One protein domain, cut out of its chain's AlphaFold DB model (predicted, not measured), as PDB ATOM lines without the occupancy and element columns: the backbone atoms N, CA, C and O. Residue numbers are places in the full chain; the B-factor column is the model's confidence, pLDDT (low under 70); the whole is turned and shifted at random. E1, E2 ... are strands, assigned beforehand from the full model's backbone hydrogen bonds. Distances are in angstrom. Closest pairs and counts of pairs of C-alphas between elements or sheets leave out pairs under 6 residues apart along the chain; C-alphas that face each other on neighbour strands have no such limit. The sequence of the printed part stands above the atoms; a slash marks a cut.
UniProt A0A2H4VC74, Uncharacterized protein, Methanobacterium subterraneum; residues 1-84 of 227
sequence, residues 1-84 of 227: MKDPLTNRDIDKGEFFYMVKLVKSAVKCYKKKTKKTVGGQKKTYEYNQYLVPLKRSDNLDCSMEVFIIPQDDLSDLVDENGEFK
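What this domain is: This is residues 1 to 84 of the 227 residues of an uncharacterized protein of Methanobacterium subterraneum (UniProt A0A2H4VC74). There is little regular structure: an extended stretch, residues 1 to 26, leads into a long two-stranded hairpin, E1 and E2, and residues 51 to 84 follow as loose loops. The hairpin is an arm that makes much of the length, and its tip, residues 36 to 41, sticks out. The 84 printed residues hold no named helix and two strands, E1 then E2, antiparallel; the class is all strand, with 22 residues in named elements. The whole is extended, with a radius of gyration of the C-alphas of 19.0 A and spans of 52 by 37 by 26 A.

Where its parts are: E1, residues 27 to 37, is 29.9 A long from C-alpha 27 at (318.414, 348.380, 312.508). E2, residues 40 to 50, is 30.7 A long and ends at C-alpha 50, (315.242, 348.919, 308.539).

How they stand to each other: E1 and E2 form a hairpin with a tight link, at 159 degrees between directions. N 27 and O 50, 2.9 A, and N 44 and O 33, 2.8 A, are within hydrogen-bond range.

The domain as a whole: The C-alphas farthest apart, of Gly 39 and Lys 84, are 56.0 A apart. The printed part has no cut. Residues 3 to 8 and 13 to 19 also stand free. The model's pLDDT is under 70 at residues 1 to 19 and 80 to 83.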
ATOM      1  N   MET A   1     326.968 371.698 280.047       48.16
ATOM      2  CA  MET A   1     328.207 371.251 280.726       48.16
ATOM      3  C   MET A   1     328.000 369.790 281.065       48.16
ATOM      4  O   MET A   1     326.883 369.453 281.420       48.16
ATOM      5  N   LYS A   2     329.000 368.931 280.867       42.44
ATOM      6  CA  LYS A   2     328.935 367.513 281.240       42.44
ATOM      7  C   LYS A   2     329.735 367.323 282.520       42.44
ATOM      8  O   LYS A   2     330.786 367.944 282.661       42.44
ATOM      9  N   ASP A   3     329.223 366.511 283.430       47.31
ATOM     10  CA  ASP A   3     329.912 366.162 284.670       47.31
ATOM     11  C   ASP A   3     331.132 365.265 284.349       47.31
ATOM     12  O   ASP A   3     330.954 364.215 283.713       47.31
ATOM     13  N   PRO A   4     332.373 365.659 284.710       53.41
ATOM     14  CA  PRO A   4     333.593 364.964 284.289       53.41
ATOM     15  C   PRO A   4     333.733 363.532 284.830       53.41
ATOM     16  O   PRO A   4     334.554 362.780 284.308       53.41
ATOM     17  N   LEU A   5     332.940 363.126 285.828       52.34
ATOM     18  CA  LEU A   5     332.998 361.774 286.402       52.34
ATOM     19  C   LEU A   5     331.974 360.806 285.798       52.34
ATOM     20  O   LEU A   5     332.208 359.599 285.788       52.34
ATOM     21  N   THR A   6     330.850 361.307 285.281       61.75
ATOM     22  CA  THR A   6     329.719 360.458 284.857       61.75
ATOM     23  C   THR A   6     329.325 360.622 283.390       61.75
ATOM     24  O   THR A   6     328.569 359.801 282.869       61.75
ATOM     25  N   ASN A   7     329.872 361.629 282.694       50.66
ATOM     26  CA  ASN A   7     329.700 361.867 281.255       50.66
ATOM     27  C   ASN A   7     328.225 361.972 280.800       50.66
ATOM     28  O   ASN A   7     327.898 361.697 279.643       50.66
ATOM     29  N   ARG A   8     327.330 362.372 281.713       49.84
ATOM     30  CA  ARG A   8     325.919 362.672 281.437       49.84
ATOM     31  C   ARG A   8     325.730 364.161 281.156       49.84
ATOM     32  O   ARG A   8     326.485 365.001 281.653       49.84
ATOM     33  N   ASP A   9     324.727 364.474 280.341       46.84
ATOM     34  CA  ASP A   9     324.294 365.848 280.112       46.84
ATOM     35  C   ASP A   9     323.676 366.403 281.403       46.84
ATOM     36  O   ASP A   9     322.788 365.790 281.993       46.84
ATOM     37  N   ILE A  10     324.187 367.546 281.873       51.72
ATOM     38  CA  ILE A  10     323.583 368.278 282.988       51.72
ATOM     39  C   ILE A  10     322.339 368.967 282.429       51.72
ATOM     40  O   ILE A  10     322.425 370.078 281.892       51.72
ATOM     41  N   ASP A  11     321.197 368.290 282.529       47.16
ATOM     42  CA  ASP A  11     319.894 368.922 282.375       47.16
ATOM     43  C   ASP A  11     319.769 369.993 283.460       47.16
ATOM     44  O   ASP A  11     319.632 369.704 284.646       47.16
ATOM     45  N   LYS A  12     319.821 371.264 283.048       44.38
ATOM     46  CA  LYS A  12     319.478 372.424 283.885       44.38
ATOM     47  C   LYS A  12     317.955 372.538 284.057       44.38
ATOM     48  O   LYS A  12     317.391 373.618 283.911       44.38
ATOM     49  N   GLY A  13     317.288 371.413 284.297       40.84
ATOM     50  CA  GLY A  13     315.929 371.386 284.813       40.84
ATOM     51  C   GLY A  13     316.028 371.408 286.328       40.84
ATOM     52  O   GLY A  13     316.646 370.522 286.909       40.84
ATOM     53  N   GLU A  14     315.478 372.444 286.953       45.47
ATOM     54  CA  GLU A  14     315.350 372.576 288.402       45.47
ATOM     55  C   GLU A  14     314.689 371.329 289.009       45.47
ATOM     56  O   GLU A  14     313.472 371.230 289.124       45.47
ATOM     57  N   PHE A  15     315.501 370.373 289.437       39.91
ATOM     58  CA  PHE A  15     315.105 369.359 290.399       39.91
ATOM     59  C   PHE A  15     315.786 369.695 291.718       39.91
ATOM     60  O   PHE A  15     316.677 368.986 292.184       39.91
ATOM     61  N   PHE A  16     315.354 370.792 292.342       38.03
ATOM     62  CA  PHE A  16     315.525 370.956 293.781       38.03
ATOM     63  C   PHE A  16     314.608 369.935 294.466       38.03
ATOM     64  O   PHE A  16     313.541 370.272 294.976       38.03
ATOM     65  N   TYR A  17     314.986 368.655 294.449       49.19
ATOM     66  CA  TYR A  17     314.435 367.730 295.427       49.19
ATOM     67  C   TYR A  17     314.911 368.238 296.781       49.19
ATOM     68  O   TYR A  17     316.096 368.189 297.095       49.19
ATOM     69  N   MET A  18     313.983 368.793 297.553       55.00
ATOM     70  CA  MET A  18     314.220 369.194 298.930       55.00
ATOM     71  C   MET A  18     314.553 367.917 299.715       55.00
ATOM     72  O   MET A  18     313.663 367.147 300.077       55.00
ATOM     73  N   VAL A  19     315.849 367.635 299.872       64.12
ATOM     74  CA  VAL A  19     316.339 366.440 300.562       64.12
ATOM     75  C   VAL A  19     315.983 366.585 302.035       64.12
ATOM     76  O   VAL A  19     316.479 367.473 302.720       64.12
ATOM     77  N   LYS A  20     315.092 365.721 302.523       70.62
ATOM     78  CA  LYS A  20     314.726 365.682 303.940       70.62
ATOM     79  C   LYS A  20     315.700 364.774 304.675       70.62
ATOM     80  O   LYS A  20     315.730 363.571 304.421       70.62
ATOM     81  N   LEU A  21     316.478 365.348 305.586       73.81
ATOM     82  CA  LEU A  21     317.353 364.579 306.459       73.81
ATOM     83  C   LEU A  21     316.555 364.080 307.668       73.81
ATOM     84  O   LEU A  21     315.879 364.853 308.342       73.81
ATOM     85  N   VAL A  22     316.611 362.775 307.936       75.50
ATOM     86  CA  VAL A  22     315.962 362.169 309.105       75.50
ATOM     87  C   VAL A  22     317.008 361.427 309.915       75.50
ATOM     88  O   VAL A  22     317.541 360.401 309.492       75.50
ATOM     89  N   LYS A  23     317.279 361.928 311.119       76.56
ATOM     90  CA  LYS A  23     318.168 361.269 312.074       76.56
ATOM     91  C   LYS A  23     317.430 360.099 312.723       76.56
ATOM     92  O   LYS A  23     316.562 360.289 313.575       76.56
ATOM     93  N   SER A  24     317.764 358.877 312.314       77.38
ATOM     94  CA  SER A  24     317.170 357.656 312.866       77.38
ATOM     95  C   SER A  24     318.208 356.555 313.063       77.38
ATOM     96  O   SER A  24     319.152 356.408 312.288       77.38
ATOM     97  N   ALA A  25     318.018 355.758 314.115       82.12
ATOM     98  CA  ALA A  25     318.841 354.589 314.381       82.12
ATOM     99  C   ALA A  25     318.427 353.445 313.449       82.12
ATOM    100  O   ALA A  25     317.349 352.859 313.591       82.12
ATOM    101  N   VAL A  26     319.297 353.105 312.503       84.31
ATOM    102  CA  VAL A  26     319.046 352.031 311.540       84.31
ATOM    103  C   VAL A  26     319.261 350.671 312.197       84.31
ATOM    104  O   VAL A  26     320.312 350.396 312.774       84.31
ATOM    105  N   LYS A  27     318.278 349.775 312.073       86.75
ATOM    106  CA  LYS A  27     318.414 348.380 312.508       86.75
ATOM    107  C   LYS A  27     318.878 347.520 311.338       86.75
ATOM    108  O   LYS A  27     318.244 347.516 310.288       86.75
ATOM    109  N   CYS A  28     319.963 346.774 311.521       87.69
ATOM    110  CA  CYS A  28     320.480 345.845 310.517       87.69
ATOM    111  C   CYS A  28     320.141 344.400 310.897       87.69
ATOM    112  O   CYS A  28     320.419 343.961 312.013       87.69
ATOM    113  N   TYR A  29     319.564 343.655 309.957       87.06
ATOM    114  CA  TYR A  29     319.223 342.247 310.125       87.06
ATOM    115  C   TYR A  29     319.849 341.405 309.020       87.06
ATOM    116  O   TYR A  29     319.847 341.791 307.853       87.06
ATOM    117  N   LYS A  30     320.318 340.207 309.369       89.38
ATOM    118  CA  LYS A  30     320.780 339.226 308.386       89.38
ATOM    119  C   LYS A  30     319.627 338.320 307.983       89.38
ATOM    120  O   LYS A  30     319.146 337.517 308.783       89.38
ATOM    121  N   LYS A  31     319.176 338.442 306.737       88.19
ATOM    122  CA  LYS A  31     318.104 337.610 306.191       88.19
ATOM    123  C   LYS A  31     318.703 336.477 305.373       88.19
ATOM    124  O   LYS A  31     319.445 336.698 304.420       88.19
ATOM    125  N   LYS A  32     318.352 335.245 305.746       89.12
ATOM    126  CA  LYS A  32     318.755 334.031 305.032       89.12
ATOM    127  C   LYS A  32     317.611 333.547 304.158       89.12
ATOM    128  O   LYS A  32     316.504 333.325 304.640       89.12
ATOM    129  N   THR A  33     317.879 333.356 302.874       86.38
ATOM    130  CA  THR A  33     316.924 332.794 301.916       86.38
ATOM    131  C   THR A  33     317.519 331.558 301.269       86.38
ATOM    132  O   THR A  33     318.653 331.564 300.796       86.38
ATOM    133  N   LYS A  34     316.764 330.463 301.265       88.56
ATOM    134  CA  LYS A  34     317.164 329.230 300.588       88.56
ATOM    135  C   LYS A  34     316.570 329.256 299.189       88.56
ATOM    136  O   LYS A  34     315.352 329.330 299.056       88.56
ATOM    137  N   LYS A  35     317.414 329.209 298.163       86.56
ATOM    138  CA  LYS A  35     316.981 329.123 296.765       86.56
ATOM    139  C   LYS A  35     317.587 327.882 296.125       86.56
ATOM    140  O   LYS A  35     318.732 327.528 296.402       86.56
ATOM    141  N   THR A  36     316.816 327.218 295.276       86.12
ATOM    142  CA  THR A  36     317.310 326.096 294.476       86.12
ATOM    143  C   THR A  36     317.862 326.653 293.174       86.12
ATOM    144  O   THR A  36     317.119 327.254 292.406       86.12
ATOM    145  N   VAL A  37     319.159 326.476 292.931       82.69
ATOM    146  CA  VAL A  37     319.829 326.939 291.707       82.69
ATOM    147  C   VAL A  37     320.581 325.750 291.122       82.69
ATOM    148  O   VAL A  37     321.452 325.194 291.785       82.69
ATOM    149  N   GLY A  38     320.206 325.316 289.915       80.19
ATOM    150  CA  GLY A  38     320.809 324.144 289.262       80.19
ATOM    151  C   GLY A  38     320.574 322.820 290.003       80.19
ATOM    152  O   GLY A  38     321.477 321.998 290.091       80.19
ATOM    153  N   GLY A  39     319.399 322.633 290.616       86.44
ATOM    154  CA  GLY A  39     319.048 321.407 291.355       86.44
ATOM    155  C   GLY A  39     319.622 321.306 292.776       86.44
ATOM    156  O   GLY A  39     319.163 320.476 293.556       86.44
ATOM    157  N   GLN A  40     320.553 322.186 293.166       81.56
ATOM    158  CA  GLN A  40     321.103 322.249 294.524       81.56
ATOM    159  C   GLN A  40     320.483 323.399 295.333       81.56
ATOM    160  O   GLN A  40     320.321 324.518 294.838       81.56
ATOM    161  N   LYS A  41     320.147 323.143 296.606       87.56
ATOM    162  CA  LYS A  41     319.662 324.173 297.540       87.56
ATOM    163  C   LYS A  41     320.846 324.979 298.076       87.56
ATOM    164  O   LYS A  41     321.624 324.468 298.876       87.56
ATOM    165  N   LYS A  42     320.951 326.246 297.680       87.00
ATOM    166  CA  LYS A  42     321.935 327.200 298.210       87.00
ATOM    167  C   LYS A  42     321.258 328.154 299.192       87.00
ATOM    168  O   LYS A  42     320.117 328.568 298.986       87.00
ATOM    169  N   THR A  43     321.953 328.487 300.278       87.19
ATOM    170  CA  THR A  43     321.492 329.499 301.240       87.19
ATOM    171  C   THR A  43     322.206 330.806 300.936       87.19
ATOM    172  O   THR A  43     323.430 330.851 300.944       87.19
ATOM    173  N   TYR A  44     321.433 331.849 300.669       86.44
ATOM    174  CA  TYR A  44     321.910 333.203 300.445       86.44
ATOM    175  C   TYR A  44     321.633 334.025 301.692       86.44
ATOM    176  O   TYR A  44     320.530 333.968 302.236       86.44
ATOM    177  N   GLU A  45     322.620 334.789 302.130       88.25
ATOM    178  CA  GLU A  45     322.505 335.705 303.257       88.25
ATOM    179  C   GLU A  45     322.703 337.125 302.741       88.25
ATOM    180  O   GLU A  45     323.642 337.388 301.994       88.25
ATOM    181  N   TYR A  46     321.792 338.022 303.098       87.12
ATOM    182  CA  TYR A  46     321.911 339.436 302.773       87.12
ATOM    183  C   TYR A  46     321.528 340.287 303.977       87.12
ATOM    184  O   TYR A  46     320.700 339.892 304.805       87.12
ATOM    185  N   ASN A  47     322.148 341.460 304.070       85.81
ATOM    186  CA  ASN A  47     321.823 342.444 305.088       85.81
ATOM    187  C   ASN A  47     320.587 343.225 304.641       85.81
ATOM    188  O   ASN A  47     320.516 343.698 303.508       85.81
ATOM    189  N   GLN A  48     319.614 343.346 305.532       84.81
ATOM    190  CA  GLN A  48     318.441 344.182 305.357       84.81
ATOM    191  C   GLN A  48     318.474 345.269 306.427       84.81
ATOM    192  O   GLN A  48     318.472 344.971 307.623       84.81
ATOM    193  N   TYR A  49     318.503 346.522 305.984       83.19
ATOM    194  CA  TYR A  49     318.440 347.689 306.852       83.19
ATOM    195  C   TYR A  49     316.990 348.146 306.983       83.19
ATOM    196  O   TYR A  49     316.264 348.229 305.994       83.19
ATOM    197  N   LEU A  50     316.562 348.404 308.214       83.00
ATOM    198  CA  LEU A  50     315.242 348.919 308.539       83.00
ATOM    199  C   LEU A  50     315.412 350.255 309.258       83.00
ATOM    200  O   LEU A  50     316.032 350.314 310.322       83.00
ATOM    201  N   VAL A  51     314.845 351.309 308.677       81.56
ATOM    202  CA  VAL A  51     314.832 352.652 309.258       81.56
ATOM    203  C   VAL A  51     313.492 352.841 309.974       81.56
ATOM    204  O   VAL A  51     312.458 352.900 309.309       81.56
ATOM    205  N   PRO A  52     313.453 352.867 311.317       80.81
ATOM    206  CA  PRO A  52     312.227 353.178 312.035       80.81
ATOM    207  C   PRO A  52     311.895 354.662 311.848       80.81
ATOM    208  O   PRO A  52     312.701 355.530 312.188       80.81
ATOM    209  N   LEU A  53     310.709 354.939 311.315       75.69
ATOM    210  CA  LEU A  53     310.181 356.290 311.138       75.69
ATOM    211  C   LEU A  53     309.245 356.647 312.295       75.69
ATOM    212  O   LEU A  53     308.503 355.793 312.797       75.69
ATOM    213  N   LYS A  54     309.272 357.906 312.735       78.31
ATOM    214  CA  LYS A  54     308.277 358.423 313.677       78.31
ATOM    215  C   LYS A  54     306.972 358.683 312.924       78.31
ATOM    216  O   LYS A  54     306.968 358.920 311.725       78.31
ATOM    217  N   ARG A  55     305.841 358.705 313.636       74.69
ATOM    218  CA  ARG A  55     304.532 359.043 313.035       74.69
ATOM    219  C   ARG A  55     304.467 360.470 312.471       74.69
ATOM    220  O   ARG A  55     303.592 360.755 311.667       74.69
ATOM    221  N   SER A  56     305.360 361.350 312.922       74.94
ATOM    222  CA  SER A  56     305.552 362.703 312.389       74.94
ATOM    223  C   SER A  56     306.217 362.717 311.016       74.94
ATOM    224  O   SER A  56     306.075 363.689 310.278       74.94
ATOM    225  N   ASP A  57     306.952 361.656 310.681       71.38
ATOM    226  CA  ASP A  57     307.762 361.590 309.478       71.38
ATOM    227  C   ASP A  57     306.837 361.128 308.351       71.38
ATOM    228  O   ASP A  57     306.627 359.938 308.126       71.38
ATOM    229  N   ASN A  58     306.196 362.095 307.693       70.69
ATOM    230  CA  ASN A  58     305.282 361.861 306.577       70.69
ATOM    231  C   ASN A  58     306.080 361.489 305.311       70.69
ATOM    232  O   ASN A  58     306.237 362.308 304.403       70.69
ATOM    233  N   LEU A  59     306.685 360.298 305.320       74.25
ATOM    234  CA  LEU A  59     307.483 359.736 304.233       74.25
ATOM    235  C   LEU A  59     306.770 358.521 303.639       74.25
ATOM    236  O   LEU A  59     306.392 357.597 304.362       74.25
ATOM    237  N   ASP A  60     306.639 358.505 302.316       74.94
ATOM    238  CA  ASP A  60     306.044 357.382 301.603       74.94
ATOM    239  C   ASP A  60     307.038 356.223 301.478       74.94
ATOM    240  O   ASP A  60     308.205 356.403 301.129       74.94
ATOM    241  N   CYS A  61     306.560 354.995 301.690       70.56
ATOM    242  CA  CYS A  61     307.380 353.779 301.606       70.56
ATOM    243  C   CYS A  61     307.965 353.504 300.205       70.56
ATOM    244  O   CYS A  61     308.778 352.592 300.058       70.56
ATOM    245  N   SER A  62     307.529 354.236 299.177       75.31
ATOM    246  CA  SER A  62     308.045 354.160 297.806       75.31
ATOM    247  C   SER A  62     309.225 355.096 297.540       75.31
ATOM    248  O   SER A  62     309.779 355.052 296.444       75.31
ATOM    249  N   MET A  63     309.596 355.958 298.492       72.12
ATOM    250  CA  MET A  63     310.730 356.867 298.328       72.12
ATOM    251  C   MET A  63     312.055 356.104 298.423       72.12
ATOM    252  O   MET A  63     312.245 355.262 299.302       72.12
ATOM    253  N   GLU A  64     312.988 356.415 297.526       75.62
ATOM    254  CA  GLU A  64     314.361 355.925 297.628       75.62
ATOM    255  C   GLU A  64     315.071 356.632 298.788       75.62
ATOM    256  O   GLU A  64     315.027 357.856 298.912       75.62
ATOM    257  N   VAL A  65     315.714 355.849 299.658       76.06
ATOM    258  CA  VAL A  65     316.396 356.353 300.856       76.06
ATOM    259  C   VAL A  65     317.871 355.991 300.785       76.06
ATOM    260  O   VAL A  65     318.226 354.829 300.578       76.06
ATOM    261  N   PHE A  66     318.725 356.981 301.028       81.12
ATOM    262  CA  PHE A  66     320.156 356.786 301.226       81.12
ATOM    263  C   PHE A  66     320.467 356.756 302.722       81.12
ATOM    264  O   PHE A  66     320.032 357.624 303.476       81.12
ATOM    265  N   ILE A  67     321.216 355.742 303.152       81.12
ATOM    266  CA  ILE A  67     321.697 355.623 304.530       81.12
ATOM    267  C   ILE A  67     323.158 356.057 304.528       81.12
ATOM    268  O   ILE A  67     324.002 355.360 303.967       81.12
ATOM    269  N   ILE A  68     323.433 357.200 305.150       81.56
ATOM    270  CA  ILE A  68     324.779 357.761 305.279       81.56
ATOM    271  C   ILE A  68     325.186 357.666 306.758       81.56
ATOM    272  O   ILE A  68     324.382 358.036 307.621       81.56
ATOM    273  N   PRO A  69     326.378 357.131 307.080       81.69
ATOM    274  CA  PRO A  69     326.917 357.162 308.435       81.69
ATOM    275  C   PRO A  69     326.977 358.587 308.994       81.69
ATOM    276  O   PRO A  69     327.249 359.539 308.269       81.69
ATOM    277  N   GLN A  70     326.740 358.738 310.296       76.69
ATOM    278  CA  GLN A  70     326.730 360.063 310.922       76.69
ATOM    279  C   GLN A  70     328.119 360.720 310.916       76.69
ATOM    280  O   GLN A  70     328.205 361.939 310.790       76.69
ATOM    281  N   ASP A  71     329.187 359.925 311.015       80.06
ATOM    282  CA  ASP A  71     330.571 360.414 311.039       80.06
ATOM    283  C   ASP A  71     330.902 361.223 309.775       80.06
ATOM    284  O   ASP A  71     331.483 362.303 309.870       80.06
ATOM    285  N   ASP A  72     330.412 360.771 308.616       79.75
ATOM    286  CA  ASP A  72     330.657 361.392 307.308       79.75
ATOM    287  C   ASP A  72     329.927 362.739 307.125       79.75
ATOM    288  O   ASP A  72     330.247 363.504 306.217       79.75
ATOM    289  N   LEU A  73     328.931 363.040 307.969       77.31
ATOM    290  CA  LEU A  73     328.115 364.264 307.912       77.31
ATOM    291  C   LEU A  73     328.306 365.177 309.131       77.31
ATOM    292  O   LEU A  73     327.690 366.240 309.197       77.31
ATOM    293  N   SER A  74     329.148 364.783 310.086       72.75
ATOM    294  CA  SER A  74     329.350 365.486 311.360       72.75
ATOM    295  C   SER A  74     329.832 366.935 311.196       72.75
ATOM    296  O   SER A  74     329.460 367.820 311.973       72.75
ATOM    297  N   ASP A  75     330.594 367.206 310.139       72.12
ATOM    298  CA  ASP A  75     331.083 368.547 309.823       72.12
ATOM    299  C   ASP A  75     330.001 369.435 309.196       72.12
ATOM    300  O   ASP A  75     329.983 370.637 309.451       72.12
ATOM    301  N   LEU A  76     329.054 368.842 308.465       71.00
ATOM    302  CA  LEU A  76     328.056 369.537 307.643       71.00
ATOM    303  C   LEU A  76     326.694 369.697 308.325       71.00
ATOM    304  O   LEU A  76     325.913 370.555 307.923       71.00
ATOM    305  N   VAL A  77     326.394 368.871 309.327       75.50
ATOM    306  CA  VAL A  77     325.081 368.800 309.975       75.50
ATOM    307  C   VAL A  77     325.228 369.065 311.472       75.50
ATOM    308  O   VAL A  77     326.172 368.596 312.110       75.50
ATOM    309  N   ASP A  78     324.327 369.858 312.034       71.12
ATOM    310  CA  ASP A  78     324.288 370.172 313.457       71.12
ATOM    311  C   ASP A  78     323.737 368.999 314.303       71.12
ATOM    312  O   ASP A  78     323.366 367.929 313.806       71.12
ATOM    313  N   GLU A  79     323.684 369.169 315.627       70.25
ATOM    314  CA  GLU A  79     323.191 368.119 316.531       70.25
ATOM    315  C   GLU A  79     321.719 367.736 316.267       70.25
ATOM    316  O   GLU A  79     321.313 366.597 316.561       70.25
ATOM    317  N   ASN A  80     320.955 368.645 315.649       65.38
ATOM    318  CA  ASN A  80     319.527 368.535 315.364       65.38
ATOM    319  C   ASN A  80     319.222 367.884 314.007       65.38
ATOM    320  O   ASN A  80     318.098 367.428 313.800       65.38
ATOM    321  N   GLY A  81     320.217 367.742 313.125       64.19
ATOM    322  CA  GLY A  81     320.020 367.185 311.787       64.19
ATOM    323  C   GLY A  81     319.784 368.240 310.702       64.19
ATOM    324  O   GLY A  81     319.359 367.883 309.604       64.19
ATOM    325  N   GLU A  82     320.039 369.513 310.990       69.69
ATOM    326  CA  GLU A  82     319.985 370.615 310.032       69.69
ATOM    327  C   GLU A  82     321.384 370.899 309.476       69.69
ATOM    328  O   GLU A  82     322.397 370.718 310.154       69.69
ATOM    329  N   PHE A  83     321.460 371.307 308.208       69.56
ATOM    330  CA  PHE A  83     322.735 371.715 307.625       69.56
ATOM    331  C   PHE A  83     323.256 372.946 308.361       69.56
ATOM    332  O   PHE A  83     322.520 373.913 308.552       69.56
ATOM    333  N   LYS A  84     324.525 372.911 308.771       71.25
ATOM    334  CA  LYS A  84     325.181 374.079 309.355       71.25
ATOM    335  C   LYS A  84     325.250 375.185 308.304       71.25
ATOM    336  O   LYS A  84     325.515 374.907 307.134       71.25
TER     337      LYS A  84